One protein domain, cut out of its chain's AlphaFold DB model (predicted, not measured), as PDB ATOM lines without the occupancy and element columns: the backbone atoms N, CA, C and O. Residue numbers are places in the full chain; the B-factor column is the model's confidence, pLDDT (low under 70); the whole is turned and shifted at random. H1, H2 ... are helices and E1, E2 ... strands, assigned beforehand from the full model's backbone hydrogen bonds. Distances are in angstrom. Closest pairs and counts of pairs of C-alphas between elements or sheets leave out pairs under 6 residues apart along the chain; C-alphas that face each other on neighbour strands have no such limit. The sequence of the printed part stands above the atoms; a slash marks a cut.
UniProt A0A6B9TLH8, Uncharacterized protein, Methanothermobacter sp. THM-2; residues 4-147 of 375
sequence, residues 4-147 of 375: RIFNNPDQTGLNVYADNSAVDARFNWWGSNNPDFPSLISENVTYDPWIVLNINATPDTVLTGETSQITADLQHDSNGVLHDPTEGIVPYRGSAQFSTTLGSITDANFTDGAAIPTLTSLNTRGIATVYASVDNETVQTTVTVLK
ATOM      1  N   ARG A   4     -21.969  28.324  39.178       85.44
ATOM      2  CA  ARG A   4     -21.759  27.033  38.509       85.44
ATOM      3  C   ARG A   4     -22.832  26.059  38.993       85.44
ATOM      4  O   ARG A   4     -22.823  25.691  40.167       85.44
ATOM      5  N   ILE A   5     -23.719  25.633  38.098       86.00
ATOM      6  CA  ILE A   5     -24.783  24.654  38.343       86.00
ATOM      7  C   ILE A   5     -24.406  23.365  37.609       86.00
ATOM      8  O   ILE A   5     -24.795  23.136  36.467       86.00
ATOM      9  N   PHE A   6     -23.596  22.527  38.255       81.31
ATOM     10  CA  PHE A   6     -23.084  21.303  37.646       81.31
ATOM     11  C   PHE A   6     -23.018  20.152  38.646       81.31
ATOM     12  O   PHE A   6     -22.479  20.320  39.742       81.31
ATOM     13  N   ASN A   7     -23.514  18.984  38.219       79.94
ATOM     14  CA  ASN A   7     -23.527  17.729  38.976       79.94
ATOM     15  C   ASN A   7     -24.034  17.908  40.419       79.94
ATOM     16  O   ASN A   7     -23.397  17.470  41.377       79.94
ATOM     17  N   ASN A   8     -25.167  18.601  40.554       79.62
ATOM     18  CA  ASN A   8     -25.818  18.866  41.833       79.62
ATOM     19  C   ASN A   8     -27.296  18.441  41.781       79.62
ATOM     20  O   ASN A   8     -28.170  19.294  41.952       79.62
ATOM     21  N   PRO A   9     -27.585  17.159  41.481       81.56
ATOM     22  CA  PRO A   9     -28.955  16.694  41.356       81.56
ATOM     23  C   PRO A   9     -29.652  16.679  42.719       81.56
ATOM     24  O   PRO A   9     -29.066  16.296  43.737       81.56
ATOM     25  N   ASP A  10     -30.922  17.055  42.731       80.19
ATOM     26  CA  ASP A  10     -31.808  16.830  43.863       80.19
ATOM     27  C   ASP A  10     -32.324  15.374  43.889       80.19
ATOM     28  O   ASP A  10     -31.856  14.494  43.163       80.19
ATOM     29  N   GLN A  11     -33.317  15.095  44.737       79.12
ATOM     30  CA  GLN A  11     -33.918  13.758  44.834       79.12
ATOM     31  C   GLN A  11     -34.670  13.324  43.561       79.12
ATOM     32  O   GLN A  11     -34.962  12.140  43.410       79.12
ATOM     33  N   THR A  12     -34.978  14.257  42.655       78.81
ATOM     34  CA  THR A  12     -35.615  14.000  41.354       78.81
ATOM     35  C   THR A  12     -34.597  13.781  40.232       78.81
ATOM     36  O   THR A  12     -34.975  13.367  39.138       78.81
ATOM     37  N   GLY A  13     -33.305  14.001  40.503       81.19
ATOM     38  CA  GLY A  13     -32.234  13.911  39.512       81.19
ATOM     39  C   GLY A  13     -31.980  15.213  38.747       81.19
ATOM     40  O   GLY A  13     -31.090  15.233  37.900       81.19
ATOM     41  N   LEU A  14     -32.719  16.288  39.044       86.38
ATOM     42  CA  LEU A  14     -32.601  17.585  38.374       86.38
ATOM     43  C   LEU A  14     -31.639  18.504  39.134       86.38
ATOM     44  O   LEU A  14     -31.608  18.511  40.363       86.38
ATOM     45  N   ASN A  15     -30.871  19.320  38.410       84.12
ATOM     46  CA  ASN A  15     -29.958  20.297  39.010       84.12
ATOM     47  C   ASN A  15     -30.700  21.521  39.577       84.12
ATOM     48  O   ASN A  15     -30.226  22.133  40.536       84.12
ATOM     49  N   VAL A  16     -31.837  21.906  38.979       86.94
ATOM     50  CA  VAL A  16     -32.717  22.971  39.490       86.94
ATOM     51  C   VAL A  16     -34.177  22.539  39.374       86.94
ATOM     52  O   VAL A  16     -34.704  22.381  38.273       86.94
ATOM     53  N   TYR A  17     -34.843  22.399  40.520       86.12
ATOM     54  CA  TYR A  17     -36.261  22.052  40.615       86.12
ATOM     55  C   TYR A  17     -37.092  23.240  41.123       86.12
ATOM     56  O   TYR A  17     -36.745  23.880  42.117       86.12
ATOM     57  N   ALA A  18     -38.198  23.531  40.440       87.12
ATOM     58  CA  ALA A  18     -39.098  24.652  40.688       87.12
ATOM     59  C   ALA A  18     -40.564  24.178  40.662       87.12
ATOM     60  O   ALA A  18     -41.199  24.094  39.611       87.12
ATOM     61  N   ASP A  19     -41.103  23.888  41.848       78.50
ATOM     62  CA  ASP A  19     -42.411  23.242  42.019       78.50
ATOM     63  C   ASP A  19     -43.601  24.159  41.669       78.50
ATOM     64  O   ASP A  19     -44.536  23.732  41.006       78.50
ATOM     65  N   ASN A  20     -43.575  25.432  42.102       75.38
ATOM     66  CA  ASN A  20     -44.726  26.352  41.987       75.38
ATOM     67  C   ASN A  20     -44.367  27.845  41.805       75.38
ATOM     68  O   ASN A  20     -45.252  28.697  41.723       75.38
ATOM     69  N   SER A  21     -43.080  28.189  41.762       82.19
ATOM     70  CA  SER A  21     -42.591  29.561  41.583       82.19
ATOM     71  C   SER A  21     -41.522  29.587  40.504       82.19
ATOM     72  O   SER A  21     -40.624  28.749  40.530       82.19
ATOM     73  N   ALA A  22     -41.597  30.558  39.593       89.25
ATOM     74  CA  ALA A  22     -40.602  30.718  38.541       89.25
ATOM     75  C   ALA A  22     -39.204  30.959  39.139       89.25
ATOM     76  O   ALA A  22     -39.035  31.819  40.007       89.25
ATOM     77  N   VAL A  23     -38.213  30.208  38.657       90.81
ATOM     78  CA  VAL A  23     -36.796  30.374  39.012       90.81
ATOM     79  C   VAL A  23     -36.053  30.952  37.811       90.81
ATOM     80  O   VAL A  23     -36.090  30.379  36.725       90.81
ATOM     81  N   ASP A  24     -35.368  32.081  38.001       89.88
ATOM     82  CA  ASP A  24     -34.448  32.641  37.005       89.88
ATOM     83  C   ASP A  24     -33.037  32.094  37.251       89.88
ATOM     84  O   ASP A  24     -32.373  32.442  38.229       89.88
ATOM     85  N   ALA A  25     -32.612  31.196  36.370       90.06
ATOM     86  CA  ALA A  25     -31.306  30.559  36.339       90.06
ATOM     87  C   ALA A  25     -30.510  30.943  35.075       90.06
ATOM     88  O   ALA A  25     -29.569  30.232  34.702       90.06
ATOM     89  N   ARG A  26     -30.844  32.070  34.434       90.56
ATOM     90  CA  ARG A  26     -30.019  32.654  33.367       90.56
ATOM     91  C   ARG A  26     -28.654  33.059  33.897       90.56
ATOM     92  O   ARG A  26     -28.484  33.301  35.094       90.56
ATOM     93  N   PHE A  27     -27.693  33.164  32.985       88.75
ATOM     94  CA  PHE A  27     -26.334  33.600  33.292       88.75
ATOM     95  C   PHE A  27     -25.701  32.723  34.381       88.75
ATOM     96  O   PHE A  27     -25.179  33.209  35.379       88.75
ATOM     97  N   ASN A  28     -25.807  31.406  34.211       89.75
ATOM     98  CA  ASN A  28     -25.109  30.408  35.014       89.75
ATOM     99  C   ASN A  28     -24.307  29.492  34.089       89.75
ATOM    100  O   ASN A  28     -24.685  29.285  32.936       89.75
ATOM    101  N   TRP A  29     -23.206  28.946  34.599       91.19
ATOM    102  CA  TRP A  29     -22.431  27.916  33.910       91.19
ATOM    103  C   TRP A  29     -22.997  26.540  34.258       91.19
ATOM    104  O   TRP A  29     -23.029  26.168  35.431       91.19
ATOM    105  N   TRP A  30     -23.418  25.779  33.247       92.69
ATOM    106  CA  TRP A  30     -24.078  24.475  33.421       92.69
ATOM    107  C   TRP A  30     -23.144  23.279  33.179       92.69
ATOM    108  O   TRP A  30     -23.593  22.145  33.021       92.69
ATOM    109  N   GLY A  31     -21.831  23.522  33.146       91.12
ATOM    110  CA  GLY A  31     -20.812  22.494  32.917       91.12
ATOM    111  C   GLY A  31     -20.618  22.074  31.462       91.12
ATOM    112  O   GLY A  31     -19.787  21.205  31.209       91.12
ATOM    113  N   SER A  32     -21.370  22.658  30.524       94.25
ATOM    114  CA  SER A  32     -21.202  22.478  29.080       94.25
ATOM    115  C   SER A  32     -21.679  23.709  28.309       94.25
ATOM    116  O   SER A  32     -22.580  24.421  28.752       94.25
ATOM    117  N   ASN A  33     -21.112  23.916  27.121       96.50
ATOM    118  CA  ASN A  33     -21.614  24.858  26.124       96.50
ATOM    119  C   ASN A  33     -22.912  24.379  25.468       96.50
ATOM    120  O   ASN A  33     -23.641  25.196  24.911       96.50
ATOM    121  N   ASN A  34     -23.232  23.086  25.569       96.00
ATOM    122  CA  ASN A  34     -24.466  22.503  25.051       96.00
ATOM    123  C   ASN A  34     -25.202  21.675  26.131       96.00
ATOM    124  O   ASN A  34     -25.273  20.446  26.014       96.00
ATOM    125  N   PRO A  35     -25.735  22.312  27.197       94.06
ATOM    126  CA  PRO A  35     -26.452  21.611  28.259       94.06
ATOM    127  C   PRO A  35     -27.751  20.977  27.748       94.06
ATOM    128  O   PRO A  35     -28.518  21.603  27.017       94.06
ATOM    129  N   ASP A  36     -28.045  19.759  28.196       94.62
ATOM    130  CA  ASP A  36     -29.337  19.107  27.962       94.62
ATOM    131  C   ASP A  36     -30.372  19.594  28.988       94.62
ATOM    132  O   ASP A  36     -30.735  18.884  29.918       94.62
ATOM    133  N   PHE A  37     -30.819  20.848  28.867       94.50
ATOM    134  CA  PHE A  37     -31.729  21.464  29.842       94.50
ATOM    135  C   PHE A  37     -32.953  20.606  30.224       94.50
ATOM    136  O   PHE A  37     -33.234  20.529  31.420       94.50
ATOM    137  N   PRO A  38     -33.638  19.892  29.304       92.69
ATOM    138  CA  PRO A  38     -34.742  19.000  29.669       92.69
ATOM    139  C   PRO A  38     -34.409  17.935  30.727       92.69
ATOM    140  O   PRO A  38     -35.310  17.499  31.438       92.69
ATOM    141  N   SER A  39     -33.145  17.511  30.850       90.88
ATOM    142  CA  SER A  39     -32.696  16.576  31.891       90.88
ATOM    143  C   SER A  39     -32.089  17.256  33.121       90.88
ATOM    144  O   SER A  39     -31.761  16.581  34.094       90.88
ATOM    145  N   LEU A  40     -31.945  18.583  33.105       91.69
ATOM    146  CA  LEU A  40     -31.280  19.353  34.158       91.69
ATOM    147  C   LEU A  40     -32.242  20.224  34.972       91.69
ATOM    148  O   LEU A  40     -31.903  20.581  36.103       91.69
ATOM    149  N   ILE A  41     -33.405  20.585  34.425       92.31
ATOM    150  CA  ILE A  41     -34.337  21.531  35.050       92.31
ATOM    151  C   ILE A  41     -35.803  21.086  34.976       92.31
ATOM    152  O   ILE A  41     -36.212  20.363  34.072       92.31
ATOM    153  N   SER A  42     -36.619  21.569  35.915       90.00
ATOM    154  CA  SER A  42     -38.089  21.482  35.844       90.00
ATOM    155  C   SER A  42     -38.701  22.574  34.945       90.00
ATOM    156  O   SER A  42     -38.058  23.592  34.696       90.00
ATOM    157  N   GLU A  43     -39.976  22.434  34.562       85.75
ATOM    158  CA  GLU A  43     -40.681  23.330  33.616       85.75
ATOM    159  C   GLU A  43     -40.683  24.827  33.992       85.75
ATOM    160  O   GLU A  43     -40.691  25.682  33.109       85.75
ATOM    161  N   ASN A  44     -40.636  25.177  35.283       89.50
ATOM    162  CA  ASN A  44     -40.718  26.567  35.758       89.50
ATOM    163  C   ASN A  44     -39.349  27.280  35.890       89.50
ATOM    164  O   ASN A  44     -39.222  28.233  36.665       89.50
ATOM    165  N   VAL A  45     -38.313  26.833  35.170       92.56
ATOM    166  CA  VAL A  45     -36.954  27.405  35.233       92.56
ATOM    167  C   VAL A  45     -36.616  28.156  33.942       92.56
ATOM    168  O   VAL A  45     -36.593  27.583  32.858       92.56
ATOM    169  N   THR A  46     -36.301  29.448  34.057       93.69
ATOM    170  CA  THR A  46     -35.764  30.257  32.950       93.69
ATOM    171  C   THR A  46     -34.245  30.138  32.940       93.69
ATOM    172  O   THR A  46     -33.610  30.496  33.924       93.69
ATOM    173  N   TYR A  47     -33.652  29.650  31.856       92.19
ATOM    174  CA  TYR A  47     -32.209  29.371  31.775       92.19
ATOM    175  C   TYR A  47     -31.504  30.068  30.606       92.19
ATOM    176  O   TYR A  47     -30.281  30.154  30.609       92.19
ATOM    177  N   ASP A  48     -32.259  30.548  29.613       93.94
ATOM    178  CA  ASP A  48     -31.727  31.162  28.397       93.94
ATOM    179  C   ASP A  48     -31.621  32.697  28.536       93.94
ATOM    180  O   ASP A  48     -32.627  33.347  28.849       93.94
ATOM    181  N   PRO A  49     -30.439  33.305  28.325       93.94
ATOM    182  CA  PRO A  49     -29.177  32.664  27.956       93.94
ATOM    183  C   PRO A  49     -28.394  32.127  29.163       93.94
ATOM    184  O   PRO A  49     -28.538  32.597  30.297       93.94
ATOM    185  N   TRP A  50     -27.520  31.156  28.900       93.00
ATOM    186  CA  TRP A  50     -26.583  30.586  29.870       93.00
ATOM    187  C   TRP A  50     -25.149  30.963  29.507       93.00
ATOM    188  O   TRP A  50     -24.892  31.437  28.412       93.00
ATOM    189  N   ILE A  51     -24.205  30.771  30.418       92.31
ATOM    190  CA  ILE A  51     -22.802  31.129  30.172       92.31
ATOM    191  C   ILE A  51     -22.092  30.002  29.444       92.31
ATOM    192  O   ILE A  51     -22.370  28.833  29.705       92.31
ATOM    193  N   VAL A  52     -21.172  30.363  28.555       94.69
ATOM    194  CA  VAL A  52     -20.367  29.435  27.763       94.69
ATOM    195  C   VAL A  52     -18.883  29.594  28.085       94.69
ATOM    196  O   VAL A  52     -18.416  30.675  28.437       94.69
ATOM    197  N   LEU A  53     -18.141  28.499  27.969       95.88
ATOM    198  CA  LEU A  53     -16.690  28.473  27.990       95.88
ATOM    199  C   LEU A  53     -16.164  28.835  26.601       95.88
ATOM    200  O   LEU A  53     -16.439  28.133  25.629       95.88
ATOM    201  N   ASN A  54     -15.348  29.881  26.534       96.75
ATOM    202  CA  ASN A  54     -14.586  30.280  25.356       96.75
ATOM    203  C   ASN A  54     -13.081  30.149  25.616       96.75
ATOM    204  O   ASN A  54     -12.630  30.080  26.761       96.75
ATOM    205  N   ILE A  55     -12.288  30.129  24.545       98.31
ATOM    206  CA  ILE A  55     -10.827  30.157  24.633       98.31
ATOM    207  C   ILE A  55     -10.232  31.024  23.529       98.31
ATOM    208  O   ILE A  55     -10.624  30.929  22.367       98.31
ATOM    209  N   ASN A  56      -9.253  31.851  23.886       98.25
ATOM    210  CA  ASN A  56      -8.512  32.684  22.945       98.25
ATOM    211  C   ASN A  56      -7.003  32.650  23.225       98.25
ATOM    212  O   ASN A  56      -6.580  32.458  24.367       98.25
ATOM    213  N   ALA A  57      -6.200  32.871  22.185       98.56
ATOM    214  CA  ALA A  57      -4.757  33.049  22.279       98.56
ATOM    215  C   ALA A  57      -4.371  34.492  21.937       98.56
ATOM    216  O   ALA A  57      -4.960  35.120  21.059       98.56
ATOM    217  N   THR A  58      -3.394  35.059  22.640       98.19
ATOM    218  CA  THR A  58      -2.909  36.419  22.384       98.19
ATOM    219  C   THR A  58      -1.406  36.523  22.677       98.19
ATOM    220  O   THR A  58      -1.002  36.458  23.840       98.19
ATOM    221  N   PRO A  59      -0.560  36.728  21.652       98.56
ATOM    222  CA  PRO A  59      -0.881  36.657  20.220       98.56
ATOM    223  C   PRO A  59      -1.152  35.213  19.751       98.56
ATOM    224  O   PRO A  59      -0.580  34.262  20.268       98.56
ATOM    225  N   ASP A  60      -1.981  35.050  18.722       98.19
ATOM    226  CA  ASP A  60      -2.259  33.755  18.073       98.19
ATOM    227  C   ASP A  60      -1.137  33.291  17.119       98.19
ATOM    228  O   ASP A  60      -1.147  32.166  16.616       98.19
ATOM    229  N   THR A  61      -0.141  34.145  16.881       98.44
ATOM    230  CA  THR A  61       1.049  33.869  16.076       98.44
ATOM    231  C   THR A  61       2.286  34.393  16.793       98.44
ATOM    232  O   THR A  61       2.325  35.548  17.211       98.44
ATOM    233  N   VAL A  62       3.312  33.552  16.911       98.31
ATOM    234  CA  VAL A  62       4.567  33.852  17.612       98.31
ATOM    235  C   VAL A  62       5.768  33.317  16.838       98.31
ATOM    236  O   VAL A  62       5.642  32.403  16.018       98.31
ATOM    237  N   LEU A  63       6.957  33.846  17.115       98.06
ATOM    238  CA  LEU A  63       8.212  33.251  16.667       98.06
ATOM    239  C   LEU A  63       8.668  32.132  17.611       98.06
ATOM    240  O   LEU A  63       8.303  32.077  18.785       98.06
ATOM    241  N   THR A  64       9.506  31.226  17.109       97.62
ATOM    242  CA  THR A  64      10.129  30.196  17.953       97.62
ATOM    243  C   THR A  64      10.841  30.821  19.156       97.62
ATOM    244  O   THR A  64      11.701  31.684  18.979       97.62
ATOM    245  N   GLY A  65      10.528  30.340  20.360       96.38
ATOM    246  CA  GLY A  65      11.065  30.830  21.633       96.38
ATOM    247  C   GLY A  65      10.226  31.924  22.307       96.38
ATOM    248  O   GLY A  65      10.454  32.206  23.482       96.38
ATOM    249  N   GLU A  66       9.248  32.504  21.611       98.31
ATOM    250  CA  GLU A  66       8.275  33.427  22.201       98.31
ATOM    251  C   GLU A  66       7.131  32.674  22.911       98.31
ATOM    252  O   GLU A  66       7.072  31.440  22.947       98.31
ATOM    253  N   THR A  67       6.229  33.436  23.525       98.38
ATOM    254  CA  THR A  67       5.130  32.943  24.364       98.38
ATOM    255  C   THR A  67       3.796  33.513  23.898       98.38
ATOM    256  O   THR A  67       3.759  34.649  23.432       98.38
ATOM    257  N   SER A  68       2.703  32.783  24.118       98.69
ATOM    258  CA  SER A  68       1.337  33.291  23.929       98.69
ATOM    259  C   SER A  68       0.578  33.247  25.247       98.69
ATOM    260  O   SER A  68       0.625  32.244  25.956       98.69
ATOM    261  N   GLN A  69      -0.172  34.296  25.562       98.69
ATOM    262  CA  GLN A  69      -1.162  34.242  26.629       98.69
ATOM    263  C   GLN A  69      -2.379  33.458  26.135       98.69
ATOM    264  O   GLN A  69      -2.825  33.664  25.009       98.69
ATOM    265  N   ILE A  70      -2.900  32.544  26.947       98.69
ATOM    266  CA  ILE A  70      -4.127  31.806  26.646       98.69
ATOM    267  C   ILE A  70      -5.168  32.242  27.663       98.69
ATOM    268  O   ILE A  70      -4.866  32.316  28.846       98.69
ATOM    269  N   THR A  71      -6.377  32.549  27.213       97.94
ATOM    270  CA  THR A  71      -7.480  32.962  28.084       97.94
ATOM    271  C   THR A  71      -8.618  31.975  27.910       97.94
ATOM    272  O   THR A  71      -9.200  31.930  26.830       97.94
ATOM    273  N   ALA A  72      -8.909  31.186  28.943       97.06
ATOM    274  CA  ALA A  72     -10.187  30.495  29.064       97.06
ATOM    275  C   ALA A  72     -11.175  31.431  29.763       97.06
ATOM    276  O   ALA A  72     -10.843  32.036  30.785       97.06
ATOM    277  N   ASP A  73     -12.364  31.555  29.196       93.62
ATOM    278  CA  ASP A  73     -13.292  32.637  29.489       93.62
ATOM    279  C   ASP A  73     -14.701  32.101  29.767       93.62
ATOM    280  O   ASP A  73     -15.243  31.335  28.976       93.62
ATOM    281  N   LEU A  74     -15.270  32.511  30.900       93.00
ATOM    282  CA  LEU A  74     -16.642  32.255  31.347       93.00
ATOM    283  C   LEU A  74     -17.419  33.573  31.532       93.00
ATOM    284  O   LEU A  74     -18.304  33.662  32.383       93.00
ATOM    285  N   GLN A  75     -17.058  34.622  30.791       90.94
ATOM    286  CA  GLN A  75     -17.706  35.935  30.846       90.94
ATOM    287  C   GLN A  75     -18.725  36.134  29.720       90.94
ATOM    288  O   GLN A  75     -19.444  37.124  29.742       90.94
ATOM    289  N   HIS A  76     -18.831  35.226  28.748       92.19
ATOM    290  CA  HIS A  76     -19.801  35.348  27.656       92.19
ATOM    291  C   HIS A  76     -20.970  34.384  27.815       92.19
ATOM    292  O   HIS A  76     -20.804  33.239  28.241       92.19
ATOM    293  N   ASP A  77     -22.161  34.847  27.443       93.12
ATOM    294  CA  ASP A  77     -23.343  33.995  27.362       93.12
ATOM    295  C   ASP A  77     -23.504  33.300  26.001       93.12
ATOM    296  O   ASP A  77     -22.754  33.536  25.053       93.12
ATOM    297  N   SER A  78     -24.493  32.415  25.909       95.81
ATOM    298  CA  SER A  78     -24.832  31.624  24.726       95.81
ATOM    299  C   SER A  78     -25.288  32.471  23.533       95.81
ATOM    300  O   SER A  78     -25.280  31.978  22.406       95.81
ATOM    301  N   ASN A  79     -25.621  33.749  23.752       95.69
ATOM    302  CA  ASN A  79     -25.897  34.731  22.702       95.69
ATOM    303  C   ASN A  79     -24.654  35.558  22.321       95.69
ATOM    304  O   ASN A  79     -24.734  36.419  21.442       95.69
ATOM    305  N   GLY A  80     -23.506  35.309  22.958       93.31
ATOM    306  CA  GLY A  80     -22.255  36.032  22.749       93.31
ATOM    307  C   GLY A  80     -22.187  37.386  23.459       93.31
ATOM    308  O   GLY A  80     -21.315  38.191  23.131       93.31
ATOM    309  N   VAL A  81     -23.089  37.672  24.404       92.00
ATOM    310  CA  VAL A  81     -23.055  38.917  25.185       92.00
ATOM    311  C   VAL A  81     -22.024  38.784  26.303       92.00
ATOM    312  O   VAL A  81     -22.015  37.789  27.026       92.00
ATOM    313  N   LEU A  82     -21.160  39.793  26.437       90.38
ATOM    314  CA  LEU A  82     -20.191  39.904  27.527       90.38
ATOM    315  C   LEU A  82     -20.890  40.323  28.828       90.38
ATOM    316  O   LEU A  82     -21.626  41.308  28.856       90.38
ATOM    317  N   HIS A  83     -20.583  39.614  29.908       86.00
ATOM    318  CA  HIS A  83     -20.995  39.895  31.279       86.00
ATOM    319  C   HIS A  83     -19.769  40.341  32.078       86.00
ATOM    320  O   HIS A  83     -18.998  39.514  32.569       86.00
ATOM    321  N   ASP A  84     -19.567  41.659  32.169       76.62
ATOM    322  CA  ASP A  84     -18.393  42.259  32.809       76.62
ATOM    323  C   ASP A  84     -18.387  41.968  34.328       76.62
ATOM    324  O   ASP A  84     -19.336  42.329  35.036       76.62
ATOM    325  N   PRO A  85     -17.315  41.365  34.877       73.75
ATOM    326  CA  PRO A  85     -17.209  41.093  36.309       73.75
ATOM    327  C   PRO A  85     -17.279  42.338  37.210       73.75
ATOM    328  O   PRO A  85     -17.547  42.225  38.408       73.75
ATOM    329  N   THR A  86     -17.034  43.532  36.661       71.38
ATOM    330  CA  THR A  86     -17.183  44.812  37.368       71.38
ATOM    331  C   THR A  86     -18.646  45.214  37.575       71.38
ATOM    332  O   THR A  86     -18.940  45.977  38.498       71.38
ATOM    333  N   GLU A  87     -19.571  44.648  36.793       67.38
ATOM    334  CA  GLU A  87     -21.022  44.845  36.911       67.38
ATOM    335  C   GLU A  87     -21.688  43.790  37.824       67.38
ATOM    336  O   GLU A  87     -22.840  43.947  38.239       67.38
ATOM    337  N   GLY A  88     -20.953  42.741  38.217       61.03
ATOM    338  CA  GLY A  88     -21.387  41.708  39.158       61.03
ATOM    339  C   GLY A  88     -20.426  40.514  39.220       61.03
ATOM    340  O   GLY A  88     -19.811  40.140  38.231       61.03
ATOM    341  N   ILE A  89     -20.293  39.883  40.395       58.28
ATOM    342  CA  ILE A  89     -19.299  38.818  40.636       58.28
ATOM    343  C   ILE A  89     -19.573  37.589  39.751       58.28
ATOM    344  O   ILE A  89     -20.674  37.036  39.795       58.28
ATOM    345  N   VAL A  90     -18.526  37.105  39.072       61.72
ATOM    346  CA  VAL A  90     -18.414  35.762  38.478       61.72
ATOM    347  C   VAL A  90     -17.760  34.828  39.523       61.72
ATOM    348  O   VAL A  90     -16.538  34.855  39.672       61.72
ATOM    349  N   PRO A  91     -18.498  34.034  40.333       60.72
ATOM    350  CA  PRO A  91     -17.939  33.377  41.518       60.72
ATOM    351  C   PRO A  91     -17.159  32.098  41.237       60.72
ATOM    352  O   PRO A  91     -16.589  31.539  42.175       60.72
ATOM    353  N   TYR A  92     -17.149  31.584  40.002       76.00
ATOM    354  CA  TYR A  92     -16.372  30.381  39.731       76.00
ATOM    355  C   TYR A  92     -14.879  30.707  39.830       76.00
ATOM    356  O   TYR A  92     -14.338  31.454  39.023       76.00
ATOM    357  N   ARG A  93     -14.234  30.149  40.858       81.19
ATOM    358  CA  ARG A  93     -12.791  30.267  41.129       81.19
ATOM    359  C   ARG A  93     -12.065  28.921  41.033       81.19
ATOM    360  O   ARG A  93     -10.982  28.760  41.588       81.19
ATOM    361  N   GLY A  94     -12.705  27.931  40.403       85.69
ATOM    362  CA  GLY A  94     -12.104  26.617  40.173       85.69
ATOM    363  C   GLY A  94     -10.991  26.671  39.126       85.69
ATOM    364  O   GLY A  94     -10.726  27.722  38.546       85.69
ATOM    365  N   SER A  95     -10.334  25.536  38.893       91.81
ATOM    366  CA  SER A  95      -9.266  25.422  37.896       91.81
ATOM    367  C   SER A  95      -9.833  25.065  36.528       91.81
ATOM    368  O   SER A  95     -10.598  24.109  36.417       91.81
ATOM    369  N   ALA A  96      -9.396  25.767  35.486       95.75
ATOM    370  CA  ALA A  96      -9.411  25.232  34.129       95.75
ATOM    371  C   ALA A  96      -8.200  24.310  33.949       95.75
ATOM    372  O   ALA A  96      -7.087  24.651  34.366       95.75
ATOM    373  N   GLN A  97      -8.425  23.145  33.344       98.25
ATOM    374  CA  GLN A  97      -7.359  22.212  32.988       98.25
ATOM    375  C   GLN A  97      -6.868  22.523  31.578       98.25
ATOM    376  O   GLN A  97      -7.674  22.569  30.649       98.25
ATOM    377  N   PHE A  98      -5.564  22.723  31.411       98.56
ATOM    378  CA  PHE A  98      -4.961  23.064  30.130       98.56
ATOM    379  C   PHE A  98      -4.049  21.952  29.622       98.56
ATOM    380  O   PHE A  98      -3.291  21.325  30.359       98.56
ATOM    381  N   SER A  99      -4.075  21.739  28.313       98.50
ATOM    382  CA  SER A  99      -3.107  20.883  27.628       98.50
ATOM    383  C   SER A  99      -2.751  21.467  26.267       98.50
ATOM    384  O   SER A  99      -3.473  22.309  25.734       98.50
ATOM    385  N   THR A 100      -1.615  21.061  25.705       98.62
ATOM    386  CA  THR A 100      -1.150  21.563  24.407       98.62
ATOM    387  C   THR A 100      -0.438  20.479  23.606       98.62
ATOM    388  O   THR A 100       0.207  19.600  24.180       98.62
ATOM    389  N   THR A 101      -0.523  20.551  22.276       98.50
ATOM    390  CA  THR A 101       0.235  19.671  21.367       98.50
ATOM    391  C   THR A 101       1.696  20.093  21.198       98.50
ATOM    392  O   THR A 101       2.536  19.251  20.883       98.50
ATOM    393  N   LEU A 102       2.014  21.375  21.407       97.94
ATOM    394  CA  LEU A 102       3.369  21.932  21.346       97.94
ATOM    395  C   LEU A 102       3.603  22.914  22.499       97.94
ATOM    396  O   LEU A 102       2.714  23.674  22.876       97.94
ATOM    397  N   GLY A 103       4.830  22.941  23.014       97.81
ATOM    398  CA  GLY A 103       5.207  23.813  24.122       97.81
ATOM    399  C   GLY A 103       4.794  23.262  25.484       97.81
ATOM    400  O   GLY A 103       4.735  22.053  25.702       97.81
ATOM    401  N   SER A 104       4.583  24.157  26.439       98.19
ATOM    402  CA  SER A 104       4.204  23.822  27.810       98.19
ATOM    403  C   SER A 104       3.241  24.864  28.353       98.19
ATOM    404  O   SER A 104       3.433  26.064  28.152       98.19
ATOM    405  N   ILE A 105       2.214  24.395  29.049       98.56
ATOM    406  CA  ILE A 105       1.180  25.212  29.670       98.56
ATOM    407  C   ILE A 105       0.807  24.579  31.006       98.56
ATOM    408  O   ILE A 105       0.897  23.359  31.158       98.56
ATOM    409  N   THR A 106       0.446  25.406  31.978       98.00
ATOM    410  CA  THR A 106      -0.011  24.956  33.292       98.00
ATOM    411  C   THR A 106      -1.482  25.278  33.466       98.00
ATOM    412  O   THR A 106      -1.967  26.267  32.918       98.00
ATOM    413  N   ASP A 107      -2.153  24.487  34.292       98.06
ATOM    414  CA  ASP A 107      -3.504  24.787  34.748       98.06
ATOM    415  C   ASP A 107      -3.565  26.159  35.435       98.06
ATOM    416  O   ASP A 107      -2.582  26.633  36.017       98.06
ATOM    417  N   ALA A 108      -4.728  26.806  35.361       97.06
ATOM    418  CA  ALA A 108      -4.954  28.114  35.960       97.06
ATOM    419  C   ALA A 108      -6.338  28.190  36.601       97.06
ATOM    420  O   ALA A 108      -7.326  27.695  36.055       97.06
ATOM    421  N   ASN A 109      -6.408  28.856  37.751       95.00
ATOM    422  CA  ASN A 109      -7.674  29.140  38.414       95.00
ATOM    423  C   ASN A 109      -8.368  30.332  37.761       95.00
ATOM    424  O   ASN A 109      -7.721  31.321  37.410       95.00
ATOM    425  N   PHE A 110      -9.693  30.259  37.677       91.94
ATOM    426  CA  PHE A 110     -10.506  31.393  37.280       91.94
ATOM    427  C   PHE A 110     -10.423  32.506  38.327       91.94
ATOM    428  O   PHE A 110     -10.616  32.296  39.528       91.94
ATOM    429  N   THR A 111     -10.155  33.714  37.852       89.81
ATOM    430  CA  THR A 111     -10.307  34.952  38.606       89.81
ATOM    431  C   THR A 111     -11.264  35.824  37.820       89.81
ATOM    432  O   THR A 111     -10.976  36.189  36.686       89.81
ATOM    433  N   ASP A 112     -12.430  36.084  38.410       87.06
ATOM    434  CA  ASP A 112     -13.466  36.939  37.834       87.06
ATOM    435  C   ASP A 112     -13.839  36.504  36.402       87.06
ATOM    436  O   ASP A 112     -13.892  37.288  35.464       87.06
ATOM    437  N   GLY A 113     -14.053  35.198  36.223       88.50
ATOM    438  CA  GLY A 113     -14.491  34.616  34.952       88.50
ATOM    439  C   GLY A 113     -13.400  34.330  33.926       88.50
ATOM    440  O   GLY A 113     -13.710  33.694  32.927       88.50
ATOM    441  N   ALA A 114     -12.135  34.678  34.183       92.31
ATOM    442  CA  ALA A 114     -11.027  34.352  33.284       92.31
ATOM    443  C   ALA A 114      -9.938  33.507  33.965       92.31
ATOM    444  O   ALA A 114      -9.510  33.799  35.084       92.31
ATOM    445  N   ALA A 115      -9.451  32.474  33.278       95.69
ATOM    446  CA  ALA A 115      -8.259  31.713  33.643       95.69
ATOM    447  C   ALA A 115      -7.186  31.930  32.568       95.69
ATOM    448  O   ALA A 115      -7.406  31.621  31.396       95.69
ATOM    449  N   ILE A 116      -6.042  32.500  32.966       97.38
ATOM    450  CA  ILE A 116      -5.093  33.110  32.025       97.38
ATOM    451  C   ILE A 116      -3.668  32.544  32.185       97.38
ATOM    452  O   ILE A 116      -2.793  33.219  32.739       97.38
ATOM    453  N   PRO A 117      -3.397  31.296  31.762       98.44
ATOM    454  CA  PRO A 117      -2.036  30.770  31.726       98.44
ATOM    455  C   PRO A 117      -1.226  31.314  30.539       98.44
ATOM    456  O   PRO A 117      -1.752  31.853  29.562       98.44
ATOM    457  N   THR A 118       0.089  31.102  30.595       98.62
ATOM    458  CA  THR A 118       1.009  31.428  29.498       98.62
ATOM    459  C   THR A 118       1.500  30.148  28.831       98.62
ATOM    460  O   THR A 118       2.080  29.279  29.485       98.62
ATOM    461  N   LEU A 119       1.320  30.050  27.517       98.75
ATOM    462  CA  LEU A 119       1.934  29.026  26.682       98.75
ATOM    463  C   LEU A 119       3.409  29.374  26.448       98.75
ATOM    464  O   LEU A 119       3.741  30.447  25.942       98.75
ATOM    465  N   THR A 120       4.294  28.449  26.808       98.50
ATOM    466  CA  THR A 120       5.756  28.611  26.769       98.50
ATOM    467  C   THR A 120       6.429  27.461  26.014       98.50
ATOM    468  O   THR A 120       5.760  26.567  25.498       98.50
ATOM    469  N   SER A 121       7.765  27.460  25.946       97.88
ATOM    470  CA  SER A 121       8.568  26.363  25.372       97.88
ATOM    471  C   SER A 121       8.278  26.055  23.894       97.88
ATOM    472  O   SER A 121       8.454  24.922  23.439       97.88
ATOM    473  N   LEU A 122       7.867  27.063  23.121       97.88
ATOM    474  CA  LEU A 122       7.553  26.961  21.690       97.88
ATOM    475  C   LEU A 122       8.832  26.974  20.835       97.88
ATOM    476  O   LEU A 122       9.088  27.891  20.061       97.88
ATOM    477  N   ASN A 123       9.671  25.951  21.000       95.44
ATOM    478  CA  ASN A 123      11.016  25.889  20.405       95.44
ATOM    479  C   ASN A 123      11.053  25.312  18.978       95.44
ATOM    480  O   ASN A 123      12.098  25.332  18.330       95.44
ATOM    481  N   THR A 124       9.927  24.796  18.488       94.75
ATOM    482  CA  THR A 124       9.812  24.167  17.170       94.75
ATOM    483  C   THR A 124       8.698  24.846  16.387       94.75
ATOM    484  O   THR A 124       7.623  25.082  16.935       94.75
ATOM    485  N   ARG A 125       8.942  25.129  15.101       96.25
ATOM    486  CA  ARG A 125       7.902  25.628  14.189       96.25
ATOM    487  C   ARG A 125       6.718  24.659  14.123       96.25
ATOM    488  O   ARG A 125       6.915  23.444  14.142       96.25
ATOM    489  N   GLY A 126       5.509  25.181  13.959       97.25
ATOM    490  CA  GLY A 126       4.307  24.358  13.845       97.25
ATOM    491  C   GLY A 126       3.068  25.055  14.381       97.25
ATOM    492  O   GLY A 126       3.063  26.265  14.580       97.25
ATOM    493  N   ILE A 127       2.014  24.278  14.608       98.31
ATOM    494  CA  ILE A 127       0.764  24.761  15.196       98.31
ATOM    495  C   ILE A 127       0.618  24.101  16.565       98.31
ATOM    496  O   ILE A 127       0.546  22.874  16.655       98.31
ATOM    497  N   ALA A 128       0.603  24.912  17.622       98.44
ATOM    498  CA  ALA A 128       0.253  24.469  18.963       98.44
ATOM    499  C   ALA A 128      -1.269  24.532  19.100       98.44
ATOM    500  O   ALA A 128      -1.844  25.616  19.056       98.44
ATOM    501  N   THR A 129      -1.927  23.387  19.251       98.69
ATOM    502  CA  THR A 129      -3.343  23.342  19.621       98.69
ATOM    503  C   THR A 129      -3.415  23.295  21.134       98.69
ATOM    504  O   THR A 129      -2.877  22.365  21.736       98.69
ATOM    505  N   VAL A 130      -4.056  24.296  21.732       98.81
ATOM    506  CA  VAL A 130      -4.238  24.416  23.179       98.81
ATOM    507  C   VAL A 130      -5.684  24.104  23.516       98.81
ATOM    508  O   VAL A 130      -6.590  24.680  22.920       98.81
ATOM    509  N   TYR A 131      -5.884  23.224  24.488       98.69
ATOM    510  CA  TYR A 131      -7.193  22.840  24.999       98.69
ATOM    511  C   TYR A 131      -7.382  23.429  26.393       98.69
ATOM    512  O   TYR A 131      -6.445  23.399  27.194       98.69
ATOM    513  N   ALA A 132      -8.586  23.913  26.682       98.38
ATOM    514  CA  ALA A 132      -9.031  24.243  28.030       98.38
ATOM    515  C   ALA A 132     -10.285  23.431  28.347       98.38
ATOM    516  O   ALA A 132     -11.256  23.465  27.589       98.38
ATOM    517  N   SER A 133     -10.254  22.722  29.470       97.88
ATOM    518  CA  SER A 133     -11.374  21.922  29.949       97.88
ATOM    519  C   SER A 133     -11.892  22.455  31.276       97.88
ATOM    520  O   SER A 133     -11.119  22.699  32.208       97.88
ATOM    521  N   VAL A 134     -13.212  22.596  31.358       94.75
ATOM    522  CA  VAL A 134     -13.947  22.910  32.584       94.75
ATOM    523  C   VAL A 134     -15.156  21.990  32.623       94.75
ATOM    524  O   VAL A 134     -15.990  22.018  31.723       94.75
ATOM    525  N   ASP A 135     -15.265  21.184  33.677       93.56
ATOM    526  CA  ASP A 135     -16.344  20.205  33.832       93.56
ATOM    527  C   ASP A 135     -16.446  19.244  32.634       93.56
ATOM    528  O   ASP A 135     -15.495  18.506  32.376       93.56
ATOM    529  N   ASN A 136     -17.575  19.238  31.917       94.19
ATOM    530  CA  ASN A 136     -17.803  18.390  30.746       94.19
ATOM    531  C   ASN A 136     -17.528  19.117  29.422       94.19
ATOM    532  O   ASN A 136     -17.784  18.550  28.359       94.19
ATOM    533  N   GLU A 137     -17.022  20.349  29.468       96.56
ATOM    534  CA  GLU A 137     -16.695  21.121  28.278       96.56
ATOM    535  C   GLU A 137     -15.195  21.127  28.015       96.56
ATOM    536  O   GLU A 137     -14.386  21.344  28.921       96.56
ATOM    537  N   THR A 138     -14.832  20.972  26.745       98.12
ATOM    538  CA  THR A 138     -13.477  21.218  26.260       98.12
ATOM    539  C   THR A 138     -13.548  22.109  25.035       98.12
ATOM    540  O   THR A 138     -14.134  21.744  24.019       98.12
ATOM    541  N   VAL A 139     -12.877  23.251  25.112       98.56
ATOM    542  CA  VAL A 139     -12.681  24.162  23.983       98.56
ATOM    543  C   VAL A 139     -11.217  24.184  23.568       98.56
ATOM    544  O   VAL A 139     -10.334  23.817  24.348       98.56
ATOM    545  N   GLN A 140     -10.941  24.617  22.339       98.62
ATOM    546  CA  GLN A 140      -9.575  24.708  21.825       98.62
ATOM    547  C   GLN A 140      -9.306  26.011  21.070       98.62
ATOM    548  O   GLN A 140     -10.193  26.563  20.424       98.62
ATOM    549  N   THR A 141      -8.051  26.452  21.112       98.75
ATOM    550  CA  THR A 141      -7.497  27.510  20.259       98.75
ATOM    551  C   THR A 141      -6.169  27.049  19.660       98.75
ATOM    552  O   THR A 141      -5.622  26.011  20.049       98.75
ATOM    553  N   THR A 142      -5.637  27.801  18.704       98.69
ATOM    554  CA  THR A 142      -4.347  27.515  18.079       98.69
ATOM    555  C   THR A 142      -3.382  28.681  18.232       98.69
ATOM    556  O   THR A 142      -3.769  29.844  18.199       98.69
ATOM    557  N   VAL A 143      -2.097  28.353  18.371       98.81
ATOM    558  CA  VAL A 143      -0.987  29.302  18.286       98.81
ATOM    559  C   VAL A 143      -0.054  28.850  17.169       98.81
ATOM    560  O   VAL A 143       0.500  27.748  17.212       98.81
ATOM    561  N   THR A 144       0.116  29.691  16.153       98.62
ATOM    562  CA  THR A 144       1.027  29.431  15.034       98.62
ATOM    563  C   THR A 144       2.442  29.851  15.419       98.62
ATOM    564  O   THR A 144       2.700  31.021  15.682       98.62
ATOM    565  N   VAL A 145       3.379  28.905  15.430       98.44
ATOM    566  CA  VAL A 145       4.793  29.140  15.745       98.44
ATOM    567  C   VAL A 145       5.598  29.181  14.453       98.44
ATOM    568  O   VAL A 145       5.774  28.160  13.779       98.44
ATOM    569  N   LEU A 146       6.112  30.358  14.117       98.12
ATOM    570  CA  LEU A 146       6.898  30.610  12.915       98.12
ATOM    571  C   LEU A 146       8.396  30.594  13.229       98.12
ATOM    572  O   LEU A 146       8.854  31.092  14.258       98.12
ATOM    573  N   LYS A 147       9.200  30.045  12.319       96.56
ATOM    574  CA  LYS A 147      10.658  30.177  12.386       96.56
ATOM    575  C   LYS A 147      11.069  31.587  11.918       96.56
ATOM    576  O   LYS A 147      10.625  32.003  10.846       96.56
TER     577      LYS A 147
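What this domain is: This is residues 4 to 147 of the 375 residues of an uncharacterized protein of Methanothermobacter sp. THM-2 (UniProt A0A6B9TLH8). With little regular structure, the printed part is a rod: a strand sandwich, the curled sheet E2 E6 E5 E4 facing the pair E1 E3, with loops and short H1 at one end. Its 144 residues, mostly strand by class, include one named helix and six named strands, H1 E1 E2 E3 E4 E5 E6 along the chain, holding 50 residues. The larger sheet is mixed, the pair antiparallel. It is only just loose, close to compact, radius of gyration of the C-alphas 17.6 A, spanning 63 by 30 by 22 A.

Where its parts are: H1 is residues 37 to 40, from C-alpha 37 at (-31.729, 21.464, 29.842). E1 is 51 to 58, E2 61 to 63, E3 68 to 77, E4 95 to 100, E5 126 to 134 and E6 137 to 146, 29.7 A long, ending at (6.898, 30.610, 12.915).

How they stand to each other: E4, E5 and E6 form a meander of two antiparallel hairpins; N 99 and O 131 are 3.1 A apart, N 139 and O 132 3.0 A. E2 is parallel to E6, with N 62 and O 144 2.9 A apart. E1 and E3 are antiparallel, with N 54 and O 73 2.8 A apart. The closest C-alphas of E1 and E6, Asn 56 and Thr 141, are 5.9 A apart. H1, too short for an O i to N i+4 pair, has one O i to N i+3 pair within range and is apart from E3.

The domain as a whole: The farthest C-alphas, Asn 20 and Lys 147, are 62.9 A apart. The printed part has no cut; links E3 to E4 and E4 to E5 are long. Residues 87 to 91 have pLDDT under 70.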